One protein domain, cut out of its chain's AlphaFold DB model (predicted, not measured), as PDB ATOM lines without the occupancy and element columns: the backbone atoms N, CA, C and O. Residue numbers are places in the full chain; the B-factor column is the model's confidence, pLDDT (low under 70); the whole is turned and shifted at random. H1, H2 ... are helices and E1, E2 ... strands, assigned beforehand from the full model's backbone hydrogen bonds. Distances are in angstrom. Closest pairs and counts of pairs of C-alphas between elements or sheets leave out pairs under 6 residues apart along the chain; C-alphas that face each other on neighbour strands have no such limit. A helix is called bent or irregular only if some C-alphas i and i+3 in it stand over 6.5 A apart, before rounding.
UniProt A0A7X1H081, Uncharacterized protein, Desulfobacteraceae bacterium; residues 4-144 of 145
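What this domain is: This is residues 4 to 144 of the 145 residues of an uncharacterized protein of Desulfobacteraceae bacterium (UniProt A0A7X1H081). A long, bent ribbon of two antiparallel strand courses runs through the domain, E1 and then E2 on one course and E3 and then E4 on the other, with helices packed along it: H5 on E1, H2 on E3, and H4 at the bend. H1 packs on H5 with its residues 13 to 20 towards one end of the long axis, H3 lies at the other end, and H6 sits in the connection between E2 and E3 at the ribbon's tip. The printed part has 141 residues, with six named helices and four named strands in the order H1 H2 H3 H4 H5 E1 E2 H6 E3 E4; the strands make two antiparallel sheets of two, E1 - E4 and E2 - E3. The class is mixed, helices and strands. The whole is compact, with a radius of gyration of the C-alphas of 16.0 A, yet elongated in outline, spanning 49 by 32 by 25 A.

Where its parts are: H1, residues 4 to 21, begins with C-alpha 4 at (-29.197, 6.627, -24.511) and is 25.6 A long from first to last C-alpha. H2 is residues 39 to 49, 16.1 A, and H3 is residues 53 to 60, 10.8 A. H4 is residues 67 to 80, 20.1 A, with C-alpha 67 at (-16.223, -12.893, 5.512). H5 is residues 85 to 93, 12.2 A. E1 is residues 96 to 103, 19.7 A, and E2 is residues 106 to 110, 13.5 A. H6 is residues 117 to 122, 8.7 A, and E3 is residues 130 to 134, 13.2 A. E4, residues 137 to 143, is 19.0 A long and ends with C-alpha 143 at (-20.889, -6.789, -25.534).

How they stand to each other: E1 and E4 are antiparallel neighbours at 157 degrees, with N 97 and O 142 within hydrogen-bond range at 2.8 A and N 138 and O 102 at 2.8 A. E1 runs on into E2 at 72 degrees, and E3 runs on into E4 at 36 degrees. E2 and E3 are antiparallel neighbours at 141 degrees, with N 131 and O 109 at 2.8 A. The closest C-alphas of H5 and E1 are those of Val 88 and Ala 98, 5.5 A apart. H1 touches H5 with residues 13 to 20 alone, at a steep tilt of 54 degrees, opposite ways; the closest C-alphas, of Ala 16 and Ala 90, are 5.7 A apart. The closest C-alphas of H2 and E3 are those of Ala 46 and Leu 131, 5.9 A apart. H4 touches H2 with residues 77 to 78 alone, closest at the C-alphas of Trp 78 and Ala 48, 6.7 A, at a steep tilt of 69.6 degrees, only just short of about perpendicular. The closest C-alphas of H4 and E1, of Leu 75 and Gly 102, are 6.3 A apart. H3 and H4 are close but not clearly touching, with the C-alphas of Tyr 58 and Asn 70 7.9 A apart. H2 and H6 only just touch, with 3 pairs of C-alphas within 8 A, the closest those of Lys 43 and Leu 120, 6.9 A. H1 and H2 are apart. Every O i to N i+4 pair is within hydrogen-bond range in H1, H3, H4, H5 and H6; in H2, 6 of 7 are.

The domain as a whole: The two C-alphas farthest apart, of Thr 4 and Glu 60, are 50.0 A from each other. The printed part has no cut. The link from H1 to H2, residues 22 to 38, is long; the other links are tight or short. The mean pLDDT of the printed part is 82.0, and it is under 70 at residues 23 to 38 and residue 134.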
ATOM      1  N   THR A   4     -28.465   7.301 -23.431       80.62
ATOM      2  CA  THR A   4     -29.197   6.627 -24.511       80.62
ATOM      3  C   THR A   4     -28.635   5.239 -24.817       80.62
ATOM      4  O   THR A   4     -29.400   4.306 -25.051       80.62
ATOM      5  N   GLU A   5     -27.310   5.077 -24.777       74.06
ATOM      6  CA  GLU A   5     -26.667   3.764 -24.915       74.06
ATOM      7  C   GLU A   5     -27.041   2.831 -23.759       74.06
ATOM      8  O   GLU A   5     -27.329   1.658 -23.991       74.06
ATOM      9  N   PHE A   6     -27.093   3.355 -22.529       73.81
ATOM     10  CA  PHE A   6     -27.529   2.597 -21.357       73.81
ATOM     11  C   PHE A   6     -28.989   2.153 -21.466       73.81
ATOM     12  O   PHE A   6     -29.276   0.975 -21.279       73.81
ATOM     13  N   ASP A   7     -29.903   3.059 -21.814       74.12
ATOM     14  CA  ASP A   7     -31.334   2.750 -21.896       74.12
ATOM     15  C   ASP A   7     -31.615   1.684 -22.976       74.12
ATOM     16  O   ASP A   7     -32.404   0.760 -22.763       74.12
ATOM     17  N   ALA A   8     -30.920   1.756 -24.118       77.00
ATOM     18  CA  ALA A   8     -31.018   0.755 -25.179       77.00
ATOM     19  C   ALA A   8     -30.451  -0.613 -24.753       77.00
ATOM     20  O   ALA A   8     -31.058  -1.650 -25.036       77.00
ATOM     21  N   LEU A   9     -29.303  -0.620 -24.064       74.94
ATOM     22  CA  LEU A   9     -28.688  -1.823 -23.495       74.94
ATOM     23  C   LEU A   9     -29.629  -2.487 -22.482       74.94
ATOM     24  O   LEU A   9     -29.934  -3.676 -22.589       74.94
ATOM     25  N   PHE A  10     -30.128  -1.695 -21.535       77.12
ATOM     26  CA  PHE A  10     -31.031  -2.134 -20.483       77.12
ATOM     27  C   PHE A  10     -32.335  -2.690 -21.061       77.12
ATOM     28  O   PHE A  10     -32.770  -3.771 -20.669       77.12
ATOM     29  N   GLY A  11     -32.924  -2.025 -22.060       78.88
ATOM     30  CA  GLY A  11     -34.131  -2.510 -22.730       78.88
ATOM     31  C   GLY A  11     -33.950  -3.882 -23.392       78.88
ATOM     32  O   GLY A  11     -34.807  -4.758 -23.238       78.88
ATOM     33  N   LYS A  12     -32.825  -4.102 -24.088       80.44
ATOM     34  CA  LYS A  12     -32.499  -5.407 -24.694       80.44
ATOM     35  C   LYS A  12     -32.333  -6.494 -23.636       80.44
ATOM     36  O   LYS A  12     -32.918  -7.565 -23.772       80.44
ATOM     37  N   LEU A  13     -31.589  -6.193 -22.574       78.31
ATOM     38  CA  LEU A  13     -31.346  -7.111 -21.462       78.31
ATOM     39  C   LEU A  13     -32.656  -7.515 -20.778       78.31
ATOM     40  O   LEU A  13     -32.933  -8.701 -20.617       78.31
ATOM     41  N   MET A  14     -33.512  -6.545 -20.462       79.06
ATOM     42  CA  MET A  14     -34.804  -6.811 -19.834       79.06
ATOM     43  C   MET A  14     -35.752  -7.611 -20.722       79.06
ATOM     44  O   MET A  14     -36.546  -8.402 -20.219       79.06
ATOM     45  N   SER A  15     -35.683  -7.423 -22.037       80.12
ATOM     46  CA  SER A  15     -36.491  -8.201 -22.979       80.12
ATOM     47  C   SER A  15     -36.013  -9.651 -23.032       80.12
ATOM     48  O   SER A  15     -36.818 -10.550 -22.830       80.12
ATOM     49  N   ALA A  16     -34.701  -9.876 -23.142       78.69
ATOM     50  CA  ALA A  16     -34.123 -11.220 -23.133       78.69
ATOM     51  C   ALA A  16     -34.407 -11.992 -21.831       78.69
ATOM     52  O   ALA A  16     -34.686 -13.191 -21.867       78.69
ATOM     53  N   LEU A  17     -34.368 -11.311 -20.681       78.12
ATOM     54  CA  LEU A  17     -34.730 -11.917 -19.396       78.12
ATOM     55  C   LEU A  17     -36.222 -12.261 -19.331       78.12
ATOM     56  O   LEU A  17     -36.565 -13.360 -18.903       78.12
ATOM     57  N   ARG A  18     -37.110 -11.372 -19.788       77.75
ATOM     58  CA  ARG A  18     -38.553 -11.662 -19.851       77.75
ATOM     59  C   ARG A  18     -38.878 -12.812 -20.799       77.75
ATOM     60  O   ARG A  18     -39.717 -13.639 -20.469       77.75
ATOM     61  N   ASP A  19     -38.190 -12.913 -21.930       78.12
ATOM     62  CA  ASP A  19     -38.370 -14.034 -22.857       78.12
ATOM     63  C   ASP A  19     -37.942 -15.366 -22.219       78.12
ATOM     64  O   ASP A  19     -38.563 -16.401 -22.455       78.12
ATOM     65  N   ALA A  20     -36.892 -15.347 -21.390       74.62
ATOM     66  CA  ALA A  20     -36.362 -16.542 -20.740       74.62
ATOM     67  C   ALA A  20     -37.166 -16.982 -19.504       74.62
ATOM     68  O   ALA A  20     -37.321 -18.178 -19.272       74.62
ATOM     69  N   PHE A  21     -37.653 -16.031 -18.707       75.38
ATOM     70  CA  PHE A  21     -38.229 -16.295 -17.383       75.38
ATOM     71  C   PHE A  21     -39.712 -15.915 -17.266       75.38
ATOM     72  O   PHE A  21     -40.334 -16.156 -16.233       75.38
ATOM     73  N   GLY A  22     -40.296 -15.359 -18.326       73.50
ATOM     74  CA  GLY A  22     -41.700 -14.983 -18.411       73.50
ATOM     75  C   GLY A  22     -41.957 -13.472 -18.302       73.50
ATOM     76  O   GLY A  22     -41.107 -12.694 -17.860       73.50
ATOM     77  N   PRO A  23     -43.168 -13.030 -18.690       64.75
ATOM     78  CA  PRO A  23     -43.528 -11.611 -18.765       64.75
ATOM     79  C   PRO A  23     -43.661 -10.939 -17.391       64.75
ATOM     80  O   PRO A  23     -43.571  -9.717 -17.309       64.75
ATOM     81  N   HIS A  24     -43.837 -11.726 -16.327       60.09
ATOM     82  CA  HIS A  24     -43.939 -11.277 -14.933       60.09
ATOM     83  C   HIS A  24     -42.577 -11.234 -14.232       60.09
ATOM     84  O   HIS A  24     -42.477 -11.520 -13.042       60.09
ATOM     85  N   LEU A  25     -41.507 -10.927 -14.973       57.03
ATOM     86  CA  LEU A  25     -40.209 -10.642 -14.375       57.03
ATOM     87  C   LEU A  25     -40.295  -9.286 -13.662       57.03
ATOM     88  O   LEU A  25     -39.891  -8.254 -14.203       57.03
ATOM     89  N   ASP A  26     -40.897  -9.285 -12.477       52.12
ATOM     90  CA  ASP A  26     -41.028  -8.095 -11.657       52.12
ATOM     91  C   ASP A  26     -39.637  -7.735 -11.126       52.12
ATOM     92  O   ASP A  26     -39.053  -8.426 -10.289       52.12
ATOM     93  N   LEU A  27     -39.078  -6.644 -11.660       43.56
ATOM     94  CA  LEU A  27     -37.925  -5.960 -11.079       43.56
ATOM     95  C   LEU A  27     -38.375  -5.264  -9.791       43.56
ATOM     96  O   LEU A  27     -38.460  -4.038  -9.725       43.56
ATOM     97  N   GLU A  28     -38.715  -6.030  -8.764       39.53
ATOM     98  CA  GLU A  28     -38.851  -5.450  -7.439       39.53
ATOM     99  C   GLU A  28     -37.450  -5.093  -6.939       39.53
ATOM    100  O   GLU A  28     -36.512  -5.884  -7.047       39.53
ATOM    101  N   SER A  29     -37.286  -3.879  -6.404       37.34
ATOM    102  CA  SER A  29     -36.136  -3.576  -5.555       37.34
ATOM    103  C   SER A  29     -36.202  -4.549  -4.389       37.34
ATOM    104  O   SER A  29     -37.036  -4.403  -3.490       37.34
ATOM    105  N   LEU A  30     -35.387  -5.595  -4.452       40.38
ATOM    106  CA  LEU A  30     -35.358  -6.623  -3.434       40.38
ATOM    107  C   LEU A  30     -34.687  -6.015  -2.205       40.38
ATOM    108  O   LEU A  30     -33.481  -6.115  -1.996       40.38
ATOM    109  N   GLY A  31     -35.497  -5.405  -1.340       37.50
ATOM    110  CA  GLY A  31     -35.205  -5.477   0.083       37.50
ATOM    111  C   GLY A  31     -34.984  -6.944   0.471       37.50
ATOM    112  O   GLY A  31     -35.393  -7.855  -0.246       37.50
ATOM    113  N   SER A  32     -34.366  -7.190   1.623       36.81
ATOM    114  CA  SER A  32     -33.924  -8.511   2.112       36.81
ATOM    115  C   SER A  32     -34.992  -9.628   2.219       36.81
ATOM    116  O   SER A  32     -34.704 -10.668   2.798       36.81
ATOM    117  N   GLY A  33     -36.214  -9.429   1.717       37.25
ATOM    118  CA  GLY A  33     -37.292 -10.421   1.632       37.25
ATOM    119  C   GLY A  33     -37.978 -10.525   0.260       37.25
ATOM    120  O   GLY A  33     -38.963 -11.256   0.138       37.25
ATOM    121  N   GLY A  34     -37.501  -9.800  -0.758       37.31
ATOM    122  CA  GLY A  34     -37.928  -9.958  -2.146       37.31
ATOM    123  C   GLY A  34     -37.034 -10.987  -2.826       37.31
ATOM    124  O   GLY A  34     -35.813 -10.858  -2.811       37.31
ATOM    125  N   PHE A  35     -37.628 -12.019  -3.411       45.62
ATOM    126  CA  PHE A  35     -36.890 -13.050  -4.129       45.62
ATOM    127  C   PHE A  35     -36.622 -12.583  -5.559       45.62
ATOM    128  O   PHE A  35     -37.534 -12.058  -6.195       45.62
ATOM    129  N   LEU A  36     -35.410 -12.800  -6.093       45.72
ATOM    130  CA  LEU A  36     -35.217 -12.801  -7.547       45.72
ATOM    131  C   LEU A  36     -36.194 -13.856  -8.065       45.72
ATOM    132  O   LEU A  36     -35.977 -15.038  -7.815       45.72
ATOM    133  N   GLY A  37     -37.300 -13.415  -8.667       50.00
ATOM    134  CA  GLY A  37     -38.542 -14.158  -8.918       50.00
ATOM    135  C   GLY A  37     -38.450 -15.402  -9.809       50.00
ATOM    136  O   GLY A  37     -39.433 -15.780 -10.434       50.00
ATOM    137  N   VAL A  38     -37.304 -16.072  -9.870       65.12
ATOM    138  CA  VAL A  38     -37.100 -17.337 -10.557       65.12
ATOM    139  C   VAL A  38     -36.879 -18.421  -9.501       65.12
ATOM    140  O   VAL A  38     -35.750 -18.697  -9.097       65.12
ATOM    141  N   LYS A  39     -37.970 -19.078  -9.083       75.38
ATOM    142  CA  LYS A  39     -37.960 -20.251  -8.179       75.38
ATOM    143  C   LYS A  39     -36.880 -21.279  -8.536       75.38
ATOM    144  O   LYS A  39     -36.333 -21.957  -7.672       75.38
ATOM    145  N   GLU A  40     -36.580 -21.412  -9.826       79.12
ATOM    146  CA  GLU A  40     -35.554 -22.314 -10.334       79.12
ATOM    147  C   GLU A  40     -34.138 -21.953  -9.864       79.12
ATOM    148  O   GLU A  40     -33.388 -22.853  -9.497       79.12
ATOM    149  N   ILE A  41     -33.784 -20.665  -9.804       82.00
ATOM    150  CA  ILE A  41     -32.463 -20.217  -9.339       82.00
ATOM    151  C   ILE A  41     -32.316 -20.472  -7.838       82.00
ATOM    152  O   ILE A  41     -31.286 -20.985  -7.409       82.00
ATOM    153  N   GLU A  42     -33.349 -20.182  -7.041       82.62
ATOM    154  CA  GLU A  42     -33.345 -20.470  -5.599       82.62
ATOM    155  C   GLU A  42     -33.173 -21.971  -5.337       82.62
ATOM    156  O   GLU A  42     -32.304 -22.389  -4.568       82.62
ATOM    157  N   LYS A  43     -33.937 -22.796  -6.057       87.06
ATOM    158  CA  LYS A  43     -33.831 -24.256  -6.009       87.06
ATOM    159  C   LYS A  43     -32.431 -24.737  -6.395       87.06
ATOM    160  O   LYS A  43     -31.848 -25.552  -5.686       87.06
ATOM    161  N   ASN A  44     -31.868 -24.233  -7.492       89.38
ATOM    162  CA  ASN A  44     -30.535 -24.628  -7.952       89.38
ATOM    163  C   ASN A  44     -29.440 -24.160  -6.980       89.38
ATOM    164  O   ASN A  44     -28.483 -24.897  -6.741       89.38
ATOM    165  N   SER A  45     -29.609 -22.987  -6.361       90.19
ATOM    166  CA  SER A  45     -28.745 -22.510  -5.280       90.19
ATOM    167  C   SER A  45     -28.771 -23.468  -4.092       90.19
ATOM    168  O   SER A  45     -27.717 -23.912  -3.648       90.19
ATOM    169  N   ALA A  46     -29.957 -23.854  -3.614       90.81
ATOM    170  CA  ALA A  46     -30.105 -24.822  -2.530       90.81
ATOM    171  C   ALA A  46     -29.435 -26.168  -2.865       90.81
ATOM    172  O   ALA A  46     -28.638 -26.695  -2.086       90.81
ATOM    173  N   LEU A  47     -29.698 -26.695  -4.063       92.62
ATOM    174  CA  LEU A  47     -29.138 -27.964  -4.528       92.62
ATOM    175  C   LEU A  47     -27.610 -27.948  -4.624       92.62
ATOM    176  O   LEU A  47     -26.974 -28.954  -4.310       92.62
ATOM    177  N   ALA A  48     -27.004 -26.817  -4.995       95.06
ATOM    178  CA  ALA A  48     -25.550 -26.693  -5.050       95.06
ATOM    179  C   ALA A  48     -24.889 -26.961  -3.684       95.06
ATOM    180  O   ALA A  48     -23.750 -27.436  -3.642       95.06
ATOM    181  N   PHE A  49     -25.597 -26.718  -2.578       95.06
ATOM    182  CA  PHE A  49     -25.075 -26.816  -1.213       95.06
ATOM    183  C   PHE A  49     -25.610 -27.995  -0.408       95.06
ATOM    184  O   PHE A  49     -25.130 -28.211   0.705       95.06
ATOM    185  N   ARG A  50     -26.536 -28.785  -0.968       91.50
ATOM    186  CA  ARG A  50     -27.155 -29.923  -0.274       91.50
ATOM    187  C   ARG A  50     -26.119 -30.857   0.361       91.50
ATOM    188  O   ARG A  50     -26.257 -31.202   1.527       91.50
ATOM    189  N   ASP A  51     -25.067 -31.178  -0.393       89.94
ATOM    190  CA  ASP A  51     -24.036 -32.156  -0.019       89.94
ATOM    191  C   ASP A  51     -22.616 -31.544  -0.005       89.94
ATOM    192  O   ASP A  51     -21.613 -32.237  -0.189       89.94
ATOM    193  N   PHE A  52     -22.492 -30.217   0.142       94.31
ATOM    194  CA  PHE A  52     -21.201 -29.529   0.029       94.31
ATOM    195  C   PHE A  52     -20.472 -29.457   1.381       94.31
ATOM    196  O   PHE A  52     -20.804 -28.644   2.238       94.31
ATOM    197  N   ALA A  53     -19.443 -30.289   1.573       90.94
ATOM    198  CA  ALA A  53     -18.751 -30.420   2.862       90.94
ATOM    199  C   ALA A  53     -18.181 -29.105   3.450       90.94
ATOM    200  O   ALA A  53     -18.371 -28.879   4.646       90.94
ATOM    201  N   PRO A  54     -17.557 -28.194   2.670       90.56
ATOM    202  CA  PRO A  54     -17.109 -26.903   3.204       90.56
ATOM    203  C   PRO A  54     -18.246 -26.051   3.786       90.56
ATOM    204  O   PRO A  54     -18.038 -25.313   4.745       90.56
ATOM    205  N   TRP A  55     -19.466 -26.197   3.262       93.19
ATOM    206  CA  TRP A  55     -20.639 -25.523   3.809       93.19
ATOM    207  C   TRP A  55     -21.092 -26.110   5.141       93.19
ATOM    208  O   TRP A  55     -21.409 -25.355   6.054       93.19
ATOM    209  N   ALA A  56     -21.059 -27.434   5.294       88.56
ATOM    210  CA  ALA A  56     -21.322 -28.063   6.588       88.56
ATOM    211  C   ALA A  56     -20.337 -27.560   7.660       88.56
ATOM    212  O   ALA A  56     -20.765 -27.149   8.736       88.56
ATOM    213  N   ALA A  57     -19.045 -27.468   7.324       87.44
ATOM    214  CA  ALA A  57     -18.028 -26.920   8.222       87.44
ATOM    215  C   ALA A  57     -18.285 -25.442   8.581       87.44
ATOM    216  O   ALA A  57     -18.119 -25.046   9.735       87.44
ATOM    217  N   TYR A  58     -18.730 -24.625   7.618       89.75
ATOM    218  CA  TYR A  58     -19.162 -23.251   7.889       89.75
ATOM    219  C   TYR A  58     -20.339 -23.203   8.872       89.75
ATOM    220  O   TYR A  58     -20.331 -22.394   9.797       89.75
ATOM    221  N   LEU A  59     -21.344 -24.067   8.706       90.94
ATOM    222  CA  LEU A  59     -22.512 -24.096   9.588       90.94
ATOM    223  C   LEU A  59     -22.167 -24.536  11.018       90.94
ATOM    224  O   LEU A  59     -22.794 -24.051  11.960       90.94
ATOM    225  N   GLU A  60     -21.186 -25.424  11.180       91.56
ATOM    226  CA  GLU A  60     -20.678 -25.856  12.486       91.56
ATOM    227  C   GLU A  60     -19.891 -24.750  13.195       91.56
ATOM    228  O   GLU A  60     -20.039 -24.558  14.404       91.56
ATOM    229  N   ASN A  61     -19.068 -24.001  12.452       88.75
ATOM    230  CA  ASN A  61     -18.270 -22.914  13.004       88.75
ATOM    231  C   ASN A  61     -18.167 -21.709  12.045       88.75
ATOM    232  O   ASN A  61     -17.155 -21.544  11.354       88.75
ATOM    233  N   PRO A  62     -19.163 -20.802  12.049       82.44
ATOM    234  CA  PRO A  62     -19.182 -19.657  11.140       82.44
ATOM    235  C   PRO A  62     -18.013 -18.683  11.331       82.44
ATOM    236  O   PRO A  62     -17.683 -17.937  10.411       82.44
ATOM    237  N   THR A  63     -17.388 -18.667  12.516       84.81
ATOM    238  CA  THR A  63     -16.263 -17.774  12.837       84.81
ATOM    239  C   THR A  63     -14.908 -18.344  12.421       84.81
ATOM    240  O   THR A  63     -13.928 -17.603  12.406       84.81
ATOM    241  N   ALA A  64     -14.841 -19.627  12.033       83.38
ATOM    242  CA  ALA A  64     -13.632 -20.227  11.462       83.38
ATOM    243  C   ALA A  64     -13.259 -19.627  10.099       83.38
ATOM    244  O   ALA A  64     -12.106 -19.717   9.677       83.38
ATOM    245  N   PHE A  65     -14.223 -19.009   9.417       82.44
ATOM    246  CA  PHE A  65     -14.045 -18.409   8.107       82.44
ATOM    247  C   PHE A  65     -14.170 -16.893   8.198       82.44
ATOM    248  O   PHE A  65     -15.121 -16.352   8.767       82.44
ATOM    249  N   THR A  66     -13.241 -16.183   7.565       86.44
ATOM    250  CA  THR A  66     -13.409 -14.746   7.338       86.44
ATOM    251  C   THR A  66     -14.570 -14.490   6.374       86.44
ATOM    252  O   THR A  66     -14.948 -15.345   5.571       86.44
ATOM    253  N   GLN A  67     -15.132 -13.278   6.411       83.69
ATOM    254  CA  GLN A  67     -16.223 -12.893   5.512       83.69
ATOM    255  C   GLN A  67     -15.862 -13.091   4.029       83.69
ATOM    256  O   GLN A  67     -16.696 -13.574   3.266       83.69
ATOM    257  N   TRP A  68     -14.626 -12.763   3.633       85.69
ATOM    258  CA  TRP A  68     -14.151 -12.960   2.260       85.69
ATOM    259  C   TRP A  68     -14.096 -14.443   1.875       85.69
ATOM    260  O   TRP A  68     -14.614 -14.810   0.827       85.69
ATOM    261  N   GLN A  69     -13.558 -15.308   2.741       89.69
ATOM    262  CA  GLN A  69     -13.488 -16.751   2.471       89.69
ATOM    263  C   GLN A  69     -14.878 -17.373   2.307       89.69
ATOM    264  O   GLN A  69     -15.081 -18.202   1.423       89.69
ATOM    265  N   ASN A  70     -15.850 -16.942   3.117       87.00
ATOM    266  CA  ASN A  70     -17.238 -17.377   2.965       87.00
ATOM    267  C   ASN A  70     -17.825 -16.933   1.628       87.00
ATOM    268  O   ASN A  70     -18.511 -17.707   0.963       87.00
ATOM    269  N   HIS A  71     -17.547 -15.692   1.231       89.19
ATOM    270  CA  HIS A  71     -18.018 -15.157  -0.034       89.19
ATOM    271  C   HIS A  71     -17.434 -15.925  -1.221       89.19
ATOM    272  O   HIS A  71     -18.180 -16.381  -2.083       89.19
ATOM    273  N   GLU A  72     -16.116 -16.105  -1.240       92.44
ATOM    274  CA  GLU A  72     -15.392 -16.811  -2.295       92.44
ATOM    275  C   GLU A  72     -15.854 -18.267  -2.408       92.44
ATOM    276  O   GLU A  72     -16.226 -18.710  -3.491       92.44
ATOM    277  N   MET A  73     -15.947 -18.986  -1.283       93.50
ATOM    278  CA  MET A  73     -16.466 -20.355  -1.250       93.50
ATOM    279  C   MET A  73     -17.859 -20.447  -1.882       93.50
ATOM    280  O   MET A  73     -18.124 -21.357  -2.672       93.50
ATOM    281  N   VAL A  74     -18.760 -19.531  -1.518       93.81
ATOM    282  CA  VAL A  74     -20.137 -19.566  -2.012       93.81
ATOM    283  C   VAL A  74     -20.195 -19.238  -3.504       93.81
ATOM    284  O   VAL A  74     -20.845 -19.958  -4.267       93.81
ATOM    285  N   LEU A  75     -19.473 -18.199  -3.926       94.25
ATOM    286  CA  LEU A  75     -19.389 -17.764  -5.316       94.25
ATOM    287  C   LEU A  75     -18.847 -18.877  -6.218       94.25
ATOM    288  O   LEU A  75     -19.487 -19.237  -7.206       94.25
ATOM    289  N   GLU A  76     -17.707 -19.462  -5.852       95.62
ATOM    290  CA  GLU A  76     -17.069 -20.528  -6.624       95.62
ATOM    291  C   GLU A  76     -17.942 -21.778  -6.687       95.62
ATOM    292  O   GLU A  76     -18.047 -22.428  -7.732       95.62
ATOM    293  N   ARG A  77     -18.664 -22.093  -5.606       96.19
ATOM    294  CA  ARG A  77     -19.606 -23.208  -5.625       96.19
ATOM    295  C   ARG A  77     -20.787 -22.945  -6.560       96.19
ATOM    296  O   ARG A  77     -21.166 -23.855  -7.299       96.19
ATOM    297  N   TRP A  78     -21.344 -21.734  -6.581       95.06
ATOM    298  CA  TRP A  78     -22.399 -21.369  -7.535       95.06
ATOM    299  C   TRP A  78     -21.921 -21.377  -8.986       95.06
ATOM    300  O   TRP A  78     -22.669 -21.842  -9.850       95.06
ATOM    301  N   LYS A  79     -20.685 -20.930  -9.258       94.88
ATOM    302  CA  LYS A  79     -20.056 -21.049 -10.584       94.88
ATOM    303  C   LYS A  79     -19.931 -22.510 -11.003       94.88
ATOM    304  O   LYS A  79     -20.418 -22.887 -12.065       94.88
ATOM    305  N   ALA A  80     -19.342 -23.343 -10.146       96.12
ATOM    306  CA  ALA A  80     -19.128 -24.761 -10.423       96.12
ATOM    307  C   ALA A  80     -20.444 -25.525 -10.633       96.12
ATOM    308  O   ALA A  80     -20.528 -26.394 -11.497       96.12
ATOM    309  N   ALA A  81     -21.483 -25.184  -9.867       95.38
ATOM    310  CA  ALA A  81     -22.817 -25.765  -9.993       95.38
ATOM    311  C   ALA A  81     -23.675 -25.106 -11.087       95.38
ATOM    312  O   ALA A  81     -24.823 -25.505 -11.270       95.38
ATOM    313  N   LYS A  82     -23.141 -24.105 -11.801       94.06
ATOM    314  CA  LYS A  82     -23.818 -23.403 -12.896       94.06
ATOM    315  C   LYS A  82     -25.198 -22.844 -12.528       94.06
ATOM    316  O   LYS A  82     -26.091 -22.761 -13.367       94.06
ATOM    317  N   VAL A  83     -25.375 -22.403 -11.281       91.00
ATOM    318  CA  VAL A  83     -26.686 -21.970 -10.751       91.00
ATOM    319  C   VAL A  83     -27.329 -20.871 -11.602       91.00
ATOM    320  O   VAL A  83     -28.544 -20.858 -11.788       91.00
ATOM    321  N   PHE A  84     -26.505 -19.988 -12.162       89.00
ATOM    322  CA  PHE A  84     -26.938 -18.840 -12.955       89.00
ATOM    323  C   PHE A  84     -26.756 -19.016 -14.471       89.00
ATOM    324  O   PHE A  84     -26.887 -18.047 -15.218       89.00
ATOM    325  N   GLU A  85     -26.487 -20.235 -14.949       89.06
ATOM    326  CA  GLU A  85     -26.376 -20.526 -16.387       89.06
ATOM    327  C   GLU A  85     -27.610 -20.086 -17.194       89.06
ATOM    328  O   GLU A  85     -27.411 -19.535 -18.274       89.06
ATOM    329  N   PRO A  86     -28.862 -20.182 -16.696       85.38
ATOM    330  CA  PRO A  86     -30.016 -19.637 -17.415       85.38
ATOM    331  C   PRO A  86     -29.926 -18.126 -17.686       85.38
ATOM    332  O   PRO A  86     -30.325 -17.665 -18.756       85.38
ATOM    333  N   VAL A  87     -29.368 -17.349 -16.747       84.00
ATOM    334  CA  VAL A  87     -29.155 -15.901 -16.914       84.00
ATOM    335  C   VAL A  87     -28.057 -15.649 -17.943       84.00
ATOM    336  O   VAL A  87     -28.240 -14.845 -18.855       84.00
ATOM    337  N   VAL A  88     -26.946 -16.384 -17.842       88.19
ATOM    338  CA  VAL A  88     -25.843 -16.308 -18.810       88.19
ATOM    339  C   VAL A  88     -26.331 -16.656 -20.218       88.19
ATOM    340  O   VAL A  88     -26.039 -15.924 -21.156       88.19
ATOM    341  N   ALA A  89     -27.143 -17.702 -20.372       86.75
ATOM    342  CA  ALA A  89     -27.715 -18.113 -21.651       86.75
ATOM    343  C   ALA A  89     -28.698 -17.076 -22.225       86.75
ATOM    344  O   ALA A  89     -28.759 -16.874 -23.438       86.75
ATOM    345  N   ALA A  90     -29.478 -16.397 -21.377       83.56
ATOM    346  CA  ALA A  90     -30.341 -15.303 -21.821       83.56
ATOM    347  C   ALA A  90     -29.520 -14.116 -22.351       83.56
ATOM    348  O   ALA A  90     -29.846 -13.565 -23.402       83.56
ATOM    349  N   LEU A  91     -28.432 -13.763 -21.660       83.44
ATOM    350  CA  LEU A  91     -27.511 -12.706 -22.081       83.44
ATOM    351  C   LEU A  91     -26.730 -13.092 -23.343       83.44
ATOM    352  O   LEU A  91     -26.562 -12.252 -24.227       83.44
ATOM    353  N   ASP A  92     -26.355 -14.364 -23.476       88.56
ATOM    354  CA  ASP A  92     -25.704 -14.909 -24.668       88.56
ATOM    355  C   ASP A  92     -26.571 -14.737 -25.917       88.56
ATOM    356  O   ASP A  92     -26.130 -14.145 -26.902       88.56
ATOM    357  N   ARG A  93     -27.849 -15.132 -25.843       84.50
ATOM    358  CA  ARG A  93     -28.820 -14.923 -26.931       84.50
ATOM    359  C   ARG A  93     -29.036 -13.450 -27.278       84.50
ATOM    360  O   ARG A  93     -29.413 -13.138 -28.405       84.50
ATOM    361  N   ALA A  94     -28.797 -12.550 -26.328       81.12
ATOM    362  CA  ALA A  94     -28.881 -11.109 -26.527       81.12
ATOM    363  C   ALA A  94     -27.579 -10.480 -27.067       81.12
ATOM    364  O   ALA A  94     -27.547  -9.268 -27.290       81.12
ATOM    365  N   GLY A  95     -26.532 -11.281 -27.308       86.75
ATOM    366  CA  GLY A  95     -25.250 -10.837 -27.859       86.75
ATOM    367  C   GLY A  95     -24.238 -10.367 -26.811       86.75
ATOM    368  O   GLY A  95     -23.357  -9.568 -27.130       86.75
ATOM    369  N   TYR A  96     -24.356 -10.828 -25.564       86.12
ATOM    370  CA  TYR A  96     -23.439 -10.465 -24.484       86.12
ATOM    371  C   TYR A  96     -22.712 -11.681 -23.928       86.12
ATOM    372  O   TYR A  96     -23.294 -12.745 -23.738       86.12
ATOM    373  N   ASP A  97     -21.435 -11.509 -23.617       89.62
ATOM    374  CA  ASP A  97     -20.716 -12.416 -22.734       89.62
ATOM    375  C   ASP A  97     -20.990 -12.002 -21.295       89.62
ATOM    376  O   ASP A  97     -20.820 -10.833 -20.938       89.62
ATOM    377  N   ALA A  98     -21.427 -12.950 -20.472       88.31
ATOM    378  CA  ALA A  98     -21.752 -12.704 -19.080       88.31
ATOM    379  C   ALA A  98     -21.100 -13.752 -18.181       88.31
ATOM    380  O   ALA A  98     -21.216 -14.951 -18.426       88.31
ATOM    381  N   GLU A  99     -20.457 -13.296 -17.112       91.38
ATOM    382  CA  GLU A  99     -19.904 -14.161 -16.076       91.38
ATOM    383  C   GLU A  99     -20.407 -13.704 -14.710       91.38
ATOM    384  O   GLU A  99     -20.412 -12.509 -14.410       91.38
ATOM    385  N   LEU A 100     -20.811 -14.659 -13.871       91.12
ATOM    386  CA  LEU A 100     -21.092 -14.406 -12.462       91.12
ATOM    387  C   LEU A 100     -19.835 -13.824 -11.797       91.12
ATOM    388  O   LEU A 100     -18.800 -14.484 -11.749       91.12
ATOM    389  N   SER A 101     -19.913 -12.604 -11.276       90.31
ATOM    390  CA  SER A 101     -18.751 -11.897 -10.720       90.31
ATOM    391  C   SER A 101     -18.814 -11.702  -9.212       90.31
ATOM    392  O   SER A 101     -17.784 -11.448  -8.591       90.31
ATOM    393  N   GLY A 102     -19.990 -11.860  -8.605       89.69
ATOM    394  CA  GLY A 102     -20.135 -11.773  -7.160       89.69
ATOM    395  C   GLY A 102     -21.583 -11.704  -6.710       89.69
ATOM    396  O   GLY A 102     -22.518 -11.890  -7.490       89.69
ATOM    397  N   PHE A 103     -21.759 -11.405  -5.432       88.00
ATOM    398  CA  PHE A 103     -23.053 -11.128  -4.825       88.00
ATOM    399  C   PHE A 103     -22.892 -10.112  -3.693       88.00
ATOM    400  O   PHE A 103     -21.821  -9.988  -3.119       88.00
ATOM    401  N   GLU A 104     -23.920  -9.344  -3.357       82.38
ATOM    402  CA  GLU A 104     -23.762  -8.247  -2.391       82.38
ATOM    403  C   GLU A 104     -23.628  -8.753  -0.949       82.38
ATOM    404  O   GLU A 104     -22.704  -8.384  -0.222       82.38
ATOM    405  N   LYS A 105     -24.554  -9.616  -0.524       81.62
ATOM    406  CA  LYS A 105     -24.623 -10.113   0.850       81.62
ATOM    407  C   LYS A 105     -25.000 -11.585   0.879       81.62
ATOM    408  O   LYS A 105     -25.923 -12.008   0.186       81.62
ATOM    409  N   LEU A 106     -24.293 -12.342   1.720       83.81
ATOM    410  CA  LEU A 106     -24.654 -13.718   2.035       83.81
ATOM    411  C   LEU A 106     -25.796 -13.704   3.046       83.81
ATOM    412  O   LEU A 106     -25.646 -13.170   4.147       83.81
ATOM    413  N   PHE A 107     -26.908 -14.328   2.685       84.94
ATOM    414  CA  PHE A 107     -27.959 -14.673   3.629       84.94
ATOM    415  C   PHE A 107     -27.954 -16.181   3.850       84.94
ATOM    416  O   PHE A 107     -27.609 -16.947   2.952       84.94
ATOM    417  N   VAL A 108     -28.326 -16.602   5.054       88.12
ATOM    418  CA  VAL A 108     -28.457 -18.016   5.406       88.12
ATOM    419  C   VAL A 108     -29.860 -18.222   5.933       88.12
ATOM    420  O   VAL A 108     -30.266 -17.532   6.865       88.12
ATOM    421  N   PHE A 109     -30.582 -19.153   5.329       85.88
ATOM    422  CA  PHE A 109     -31.959 -19.486   5.680       85.88
ATOM    423  C   PHE A 109     -32.071 -20.993   5.887       85.88
ATOM    424  O   PHE A 109     -31.293 -21.759   5.314       85.88
ATOM    425  N   SER A 110     -33.008 -21.424   6.721       90.50
ATOM    426  CA  SER A 110     -33.417 -22.828   6.783       90.50
ATOM    427  C   SER A 110     -34.389 -23.147   5.650       90.50
ATOM    428  O   SER A 110     -35.176 -22.291   5.251       90.50
ATOM    429  N   ALA A 111     -34.367 -24.374   5.126       89.69
ATOM    430  CA  ALA A 111     -35.286 -24.771   4.061       89.69
ATOM    431  C   ALA A 111     -36.766 -24.560   4.447       89.69
ATOM    432  O   ALA A 111     -37.562 -24.219   3.576       89.69
ATOM    433  N   ASP A 112     -37.123 -24.689   5.732       90.44
ATOM    434  CA  ASP A 112     -38.469 -24.401   6.263       90.44
ATOM    435  C   ASP A 112     -38.908 -22.934   6.101       90.44
ATOM    436  O   ASP A 112     -40.103 -22.658   6.006       90.44
ATOM    437  N   GLU A 113     -37.968 -21.990   6.026       86.00
ATOM    438  CA  GLU A 113     -38.249 -20.562   5.817       86.00
ATOM    439  C   GLU A 113     -38.397 -20.200   4.327       86.00
ATOM    440  O   GLU A 113     -38.761 -19.069   3.992       86.00
ATOM    441  N   SER A 114     -38.121 -21.140   3.416       84.25
ATOM    442  CA  SER A 114     -38.204 -20.905   1.975       84.25
ATOM    443  C   SER A 114     -39.637 -20.956   1.457       84.25
ATOM    444  O   SER A 114     -40.430 -21.842   1.784       84.25
ATOM    445  N   ARG A 115     -39.949 -20.052   0.523       82.62
ATOM    446  CA  ARG A 115     -41.223 -20.060  -0.210       82.62
ATOM    447  C   ARG A 115     -41.370 -21.262  -1.148       82.62
ATOM    448  O   ARG A 115     -42.487 -21.534  -1.583       82.62
ATOM    449  N   ILE A 116     -40.275 -21.963  -1.453       84.62
ATOM    450  CA  ILE A 116     -40.248 -23.192  -2.260       84.62
ATOM    451  C   ILE A 116     -40.013 -24.449  -1.403       84.62
ATOM    452  O   ILE A 116     -39.504 -25.459  -1.890       84.62
ATOM    453  N   ARG A 117     -40.359 -24.403  -0.105       89.25
ATOM    454  CA  ARG A 117     -40.208 -25.535   0.825       89.25
ATOM    455  C   ARG A 117     -40.742 -26.870   0.272       89.25
ATOM    456  O   ARG A 117     -39.994 -27.844   0.373       89.25
ATOM    457  N   PRO A 118     -41.952 -26.961  -0.325       90.31
ATOM    458  CA  PRO A 118     -42.446 -28.223  -0.882       90.31
ATOM    459  C   PRO A 118     -41.527 -28.802  -1.967       90.31
ATOM    460  O   PRO A 118     -41.274 -30.006  -2.001       90.31
ATOM    461  N   GLU A 119     -40.984 -27.952  -2.840       91.25
ATOM    462  CA  GLU A 119     -40.053 -28.361  -3.888       91.25
ATOM    463  C   GLU A 119     -38.709 -28.830  -3.307       91.25
ATOM    464  O   GLU A 119     -38.162 -29.831  -3.767       91.25
ATOM    465  N   LEU A 120     -38.189 -28.148  -2.280       91.44
ATOM    466  CA  LEU A 120     -36.955 -28.555  -1.595       91.44
ATOM    467  C   LEU A 120     -37.130 -29.889  -0.852       91.44
ATOM    468  O   LEU A 120     -36.233 -30.734  -0.883       91.44
ATOM    469  N   GLU A 121     -38.297 -30.110  -0.241       94.00
ATOM    470  CA  GLU A 121     -38.645 -31.373   0.419       94.00
ATOM    471  C   GLU A 121     -38.611 -32.553  -0.545       94.00
ATOM    472  O   GLU A 121     -37.967 -33.566  -0.275       94.00
ATOM    473  N   ALA A 122     -39.261 -32.397  -1.701       94.62
ATOM    474  CA  ALA A 122     -39.307 -33.417  -2.741       94.62
ATOM    475  C   ALA A 122     -37.909 -33.774  -3.282       94.62
ATOM    476  O   ALA A 122     -37.701 -34.868  -3.803       94.62
ATOM    477  N   LEU A 123     -36.944 -32.864  -3.136       92.62
ATOM    478  CA  LEU A 123     -35.542 -33.040  -3.524       92.62
ATOM    479  C   LEU A 123     -34.656 -33.597  -2.395       92.62
ATOM    480  O   LEU A 123     -33.437 -33.713  -2.569       92.62
ATOM    481  N   GLY A 124     -35.264 -33.954  -1.261       93.62
ATOM    482  CA  GLY A 124     -34.601 -34.565  -0.115       93.62
ATOM    483  C   GLY A 124     -33.851 -33.580   0.777       93.62
ATOM    484  O   GLY A 124     -32.999 -34.013   1.547       93.62
ATOM    485  N   ILE A 125     -34.129 -32.275   0.679       93.31
ATOM    486  CA  ILE A 125     -33.534 -31.267   1.562       93.31
ATOM    487  C   ILE A 125     -34.350 -31.214   2.866       93.31
ATOM    488  O   ILE A 125     -35.539 -30.873   2.822       93.31
ATOM    489  N   PRO A 126     -33.754 -31.534   4.033       93.12
ATOM    490  CA  PRO A 126     -34.429 -31.435   5.322       93.12
ATOM    491  C   PRO A 126     -34.812 -29.990   5.649       93.12
ATOM    492  O   PRO A 126     -34.040 -29.070   5.389       93.12
ATOM    493  N   GLY A 127     -35.957 -29.797   6.306       90.88
ATOM    494  CA  GLY A 127     -36.453 -28.470   6.693       90.88
ATOM    495  C   GLY A 127     -35.456 -27.634   7.506       90.88
ATOM    496  O   GLY A 127     -35.254 -26.450   7.243       90.88
ATOM    497  N   SER A 128     -34.731 -28.282   8.422       92.75
ATOM    498  CA  SER A 128     -33.709 -27.643   9.258       92.75
ATOM    499  C   SER A 128     -32.391 -27.349   8.535       92.75
ATOM    500  O   SER A 128     -31.529 -26.671   9.104       92.75
ATOM    501  N   GLN A 129     -32.196 -27.850   7.308       92.62
ATOM    502  CA  GLN A 129     -30.958 -27.630   6.570       92.62
ATOM    503  C   GLN A 129     -30.820 -26.147   6.230       92.62
ATOM    504  O   GLN A 129     -31.676 -25.555   5.573       92.62
ATOM    505  N   LYS A 130     -29.714 -25.555   6.686       93.00
ATOM    506  CA  LYS A 130     -29.359 -24.170   6.393       93.00
ATOM    507  C   LYS A 130     -28.653 -24.084   5.048       93.00
ATOM    508  O   LYS A 130     -27.733 -24.855   4.782       93.00
ATOM    509  N   LEU A 131     -29.063 -23.141   4.214       91.44
ATOM    510  CA  LEU A 131     -28.600 -22.989   2.839       91.44
ATOM    511  C   LEU A 131     -28.205 -21.534   2.567       91.44
ATOM    512  O   LEU A 131     -28.780 -20.621   3.171       91.44
ATOM    513  N   PRO A 132     -27.227 -21.292   1.679       89.56
ATOM    514  CA  PRO A 132     -26.889 -19.943   1.277       89.56
ATOM    515  C   PRO A 132     -27.947 -19.411   0.310       89.56
ATOM    516  O   PRO A 132     -28.344 -20.080  -0.650       89.56
ATOM    517  N   TYR A 133     -28.375 -18.180   0.553       81.75
ATOM    518  CA  TYR A 133     -29.236 -17.429  -0.342       81.75
ATOM    519  C   TYR A 133     -28.436 -16.313  -1.022       81.75
ATOM    520  O   TYR A 133     -27.873 -15.450  -0.330       81.75
ATOM    521  N   PRO A 134     -28.392 -16.312  -2.363       68.94
ATOM    522  CA  PRO A 134     -27.916 -15.174  -3.116       68.94
ATOM    523  C   PRO A 134     -28.953 -14.059  -3.007       68.94
ATOM    524  O   PRO A 134     -30.054 -14.191  -3.528       68.94
ATOM    525  N   GLY A 135     -28.602 -12.966  -2.326       74.94
ATOM    526  CA  GLY A 135     -29.354 -11.717  -2.435       74.94
ATOM    527  C   GLY A 135     -29.149 -11.093  -3.819       74.94
ATOM    528  O   GLY A 135     -29.399 -11.707  -4.854       74.94
ATOM    529  N   THR A 136     -28.635  -9.868  -3.859       80.50
ATOM    530  CA  THR A 136     -28.234  -9.229  -5.117       80.50
ATOM    531  C   THR A 136     -27.061  -9.978  -5.749       80.50
ATOM    532  O   THR A 136     -26.027 -10.157  -5.104       80.50
ATOM    533  N   ILE A 137     -27.199 -10.377  -7.015       85.06
ATOM    534  CA  ILE A 137     -26.156 -11.050  -7.798       85.06
ATOM    535  C   ILE A 137     -25.544 -10.085  -8.808       85.06
ATOM    536  O   ILE A 137     -26.258  -9.338  -9.476       85.06
ATOM    537  N   ALA A 138     -24.221 -10.127  -8.938       85.69
ATOM    538  CA  ALA A 138     -23.468  -9.333  -9.892       85.69
ATOM    539  C   ALA A 138     -22.968 -10.200 -11.051       85.69
ATOM    540  O   ALA A 138     -22.454 -11.304 -10.853       85.69
ATOM    541  N   PHE A 139     -23.079  -9.656 -12.262       86.38
ATOM    542  CA  PHE A 139     -22.467 -10.212 -13.460       86.38
ATOM    543  C   PHE A 139     -21.510  -9.191 -14.063       86.38
ATOM    544  O   PHE A 139     -21.830  -8.005 -14.161       86.38
ATOM    545  N   THR A 140     -20.356  -9.663 -14.518       88.31
ATOM    546  CA  THR A 140     -19.547  -8.933 -15.493       88.31
ATOM    547  C   THR A 140     -20.156  -9.176 -16.865       88.31
ATOM    548  O   THR A 140     -20.294 -10.330 -17.265       88.31
ATOM    549  N   ILE A 141     -20.524  -8.109 -17.577       84.81
ATOM    550  CA  ILE A 141     -21.176  -8.187 -18.890       84.81
ATOM    551  C   ILE A 141     -20.326  -7.448 -19.921       84.81
ATOM    552  O   ILE A 141     -20.021  -6.268 -19.748       84.81
ATOM    553  N   ASN A 142     -19.990  -8.130 -21.014       84.94
ATOM    554  CA  ASN A 142     -19.282  -7.570 -22.158       84.94
ATOM    555  C   ASN A 142     -20.133  -7.732 -23.420       84.94
ATOM    556  O   ASN A 142     -20.676  -8.801 -23.680       84.94
ATOM    557  N   ALA A 143     -20.251  -6.678 -24.225       82.62
ATOM    558  CA  ALA A 143     -20.889  -6.789 -25.534       82.62
ATOM    559  C   ALA A 143     -19.972  -7.549 -26.501       82.62
ATOM    560  O   ALA A 143     -18.800  -7.181 -26.644       82.62
ATOM    561  N   ARG A 144     -20.504  -8.563 -27.195       81.25
ATOM    562  CA  ARG A 144     -19.812  -9.144 -28.348       81.25
ATOM    563  C   ARG A 144     -19.887  -8.156 -29.506       81.25
ATOM    564  O   ARG A 144     -20.956  -7.626 -29.809       81.25
TER     565      ARG A 144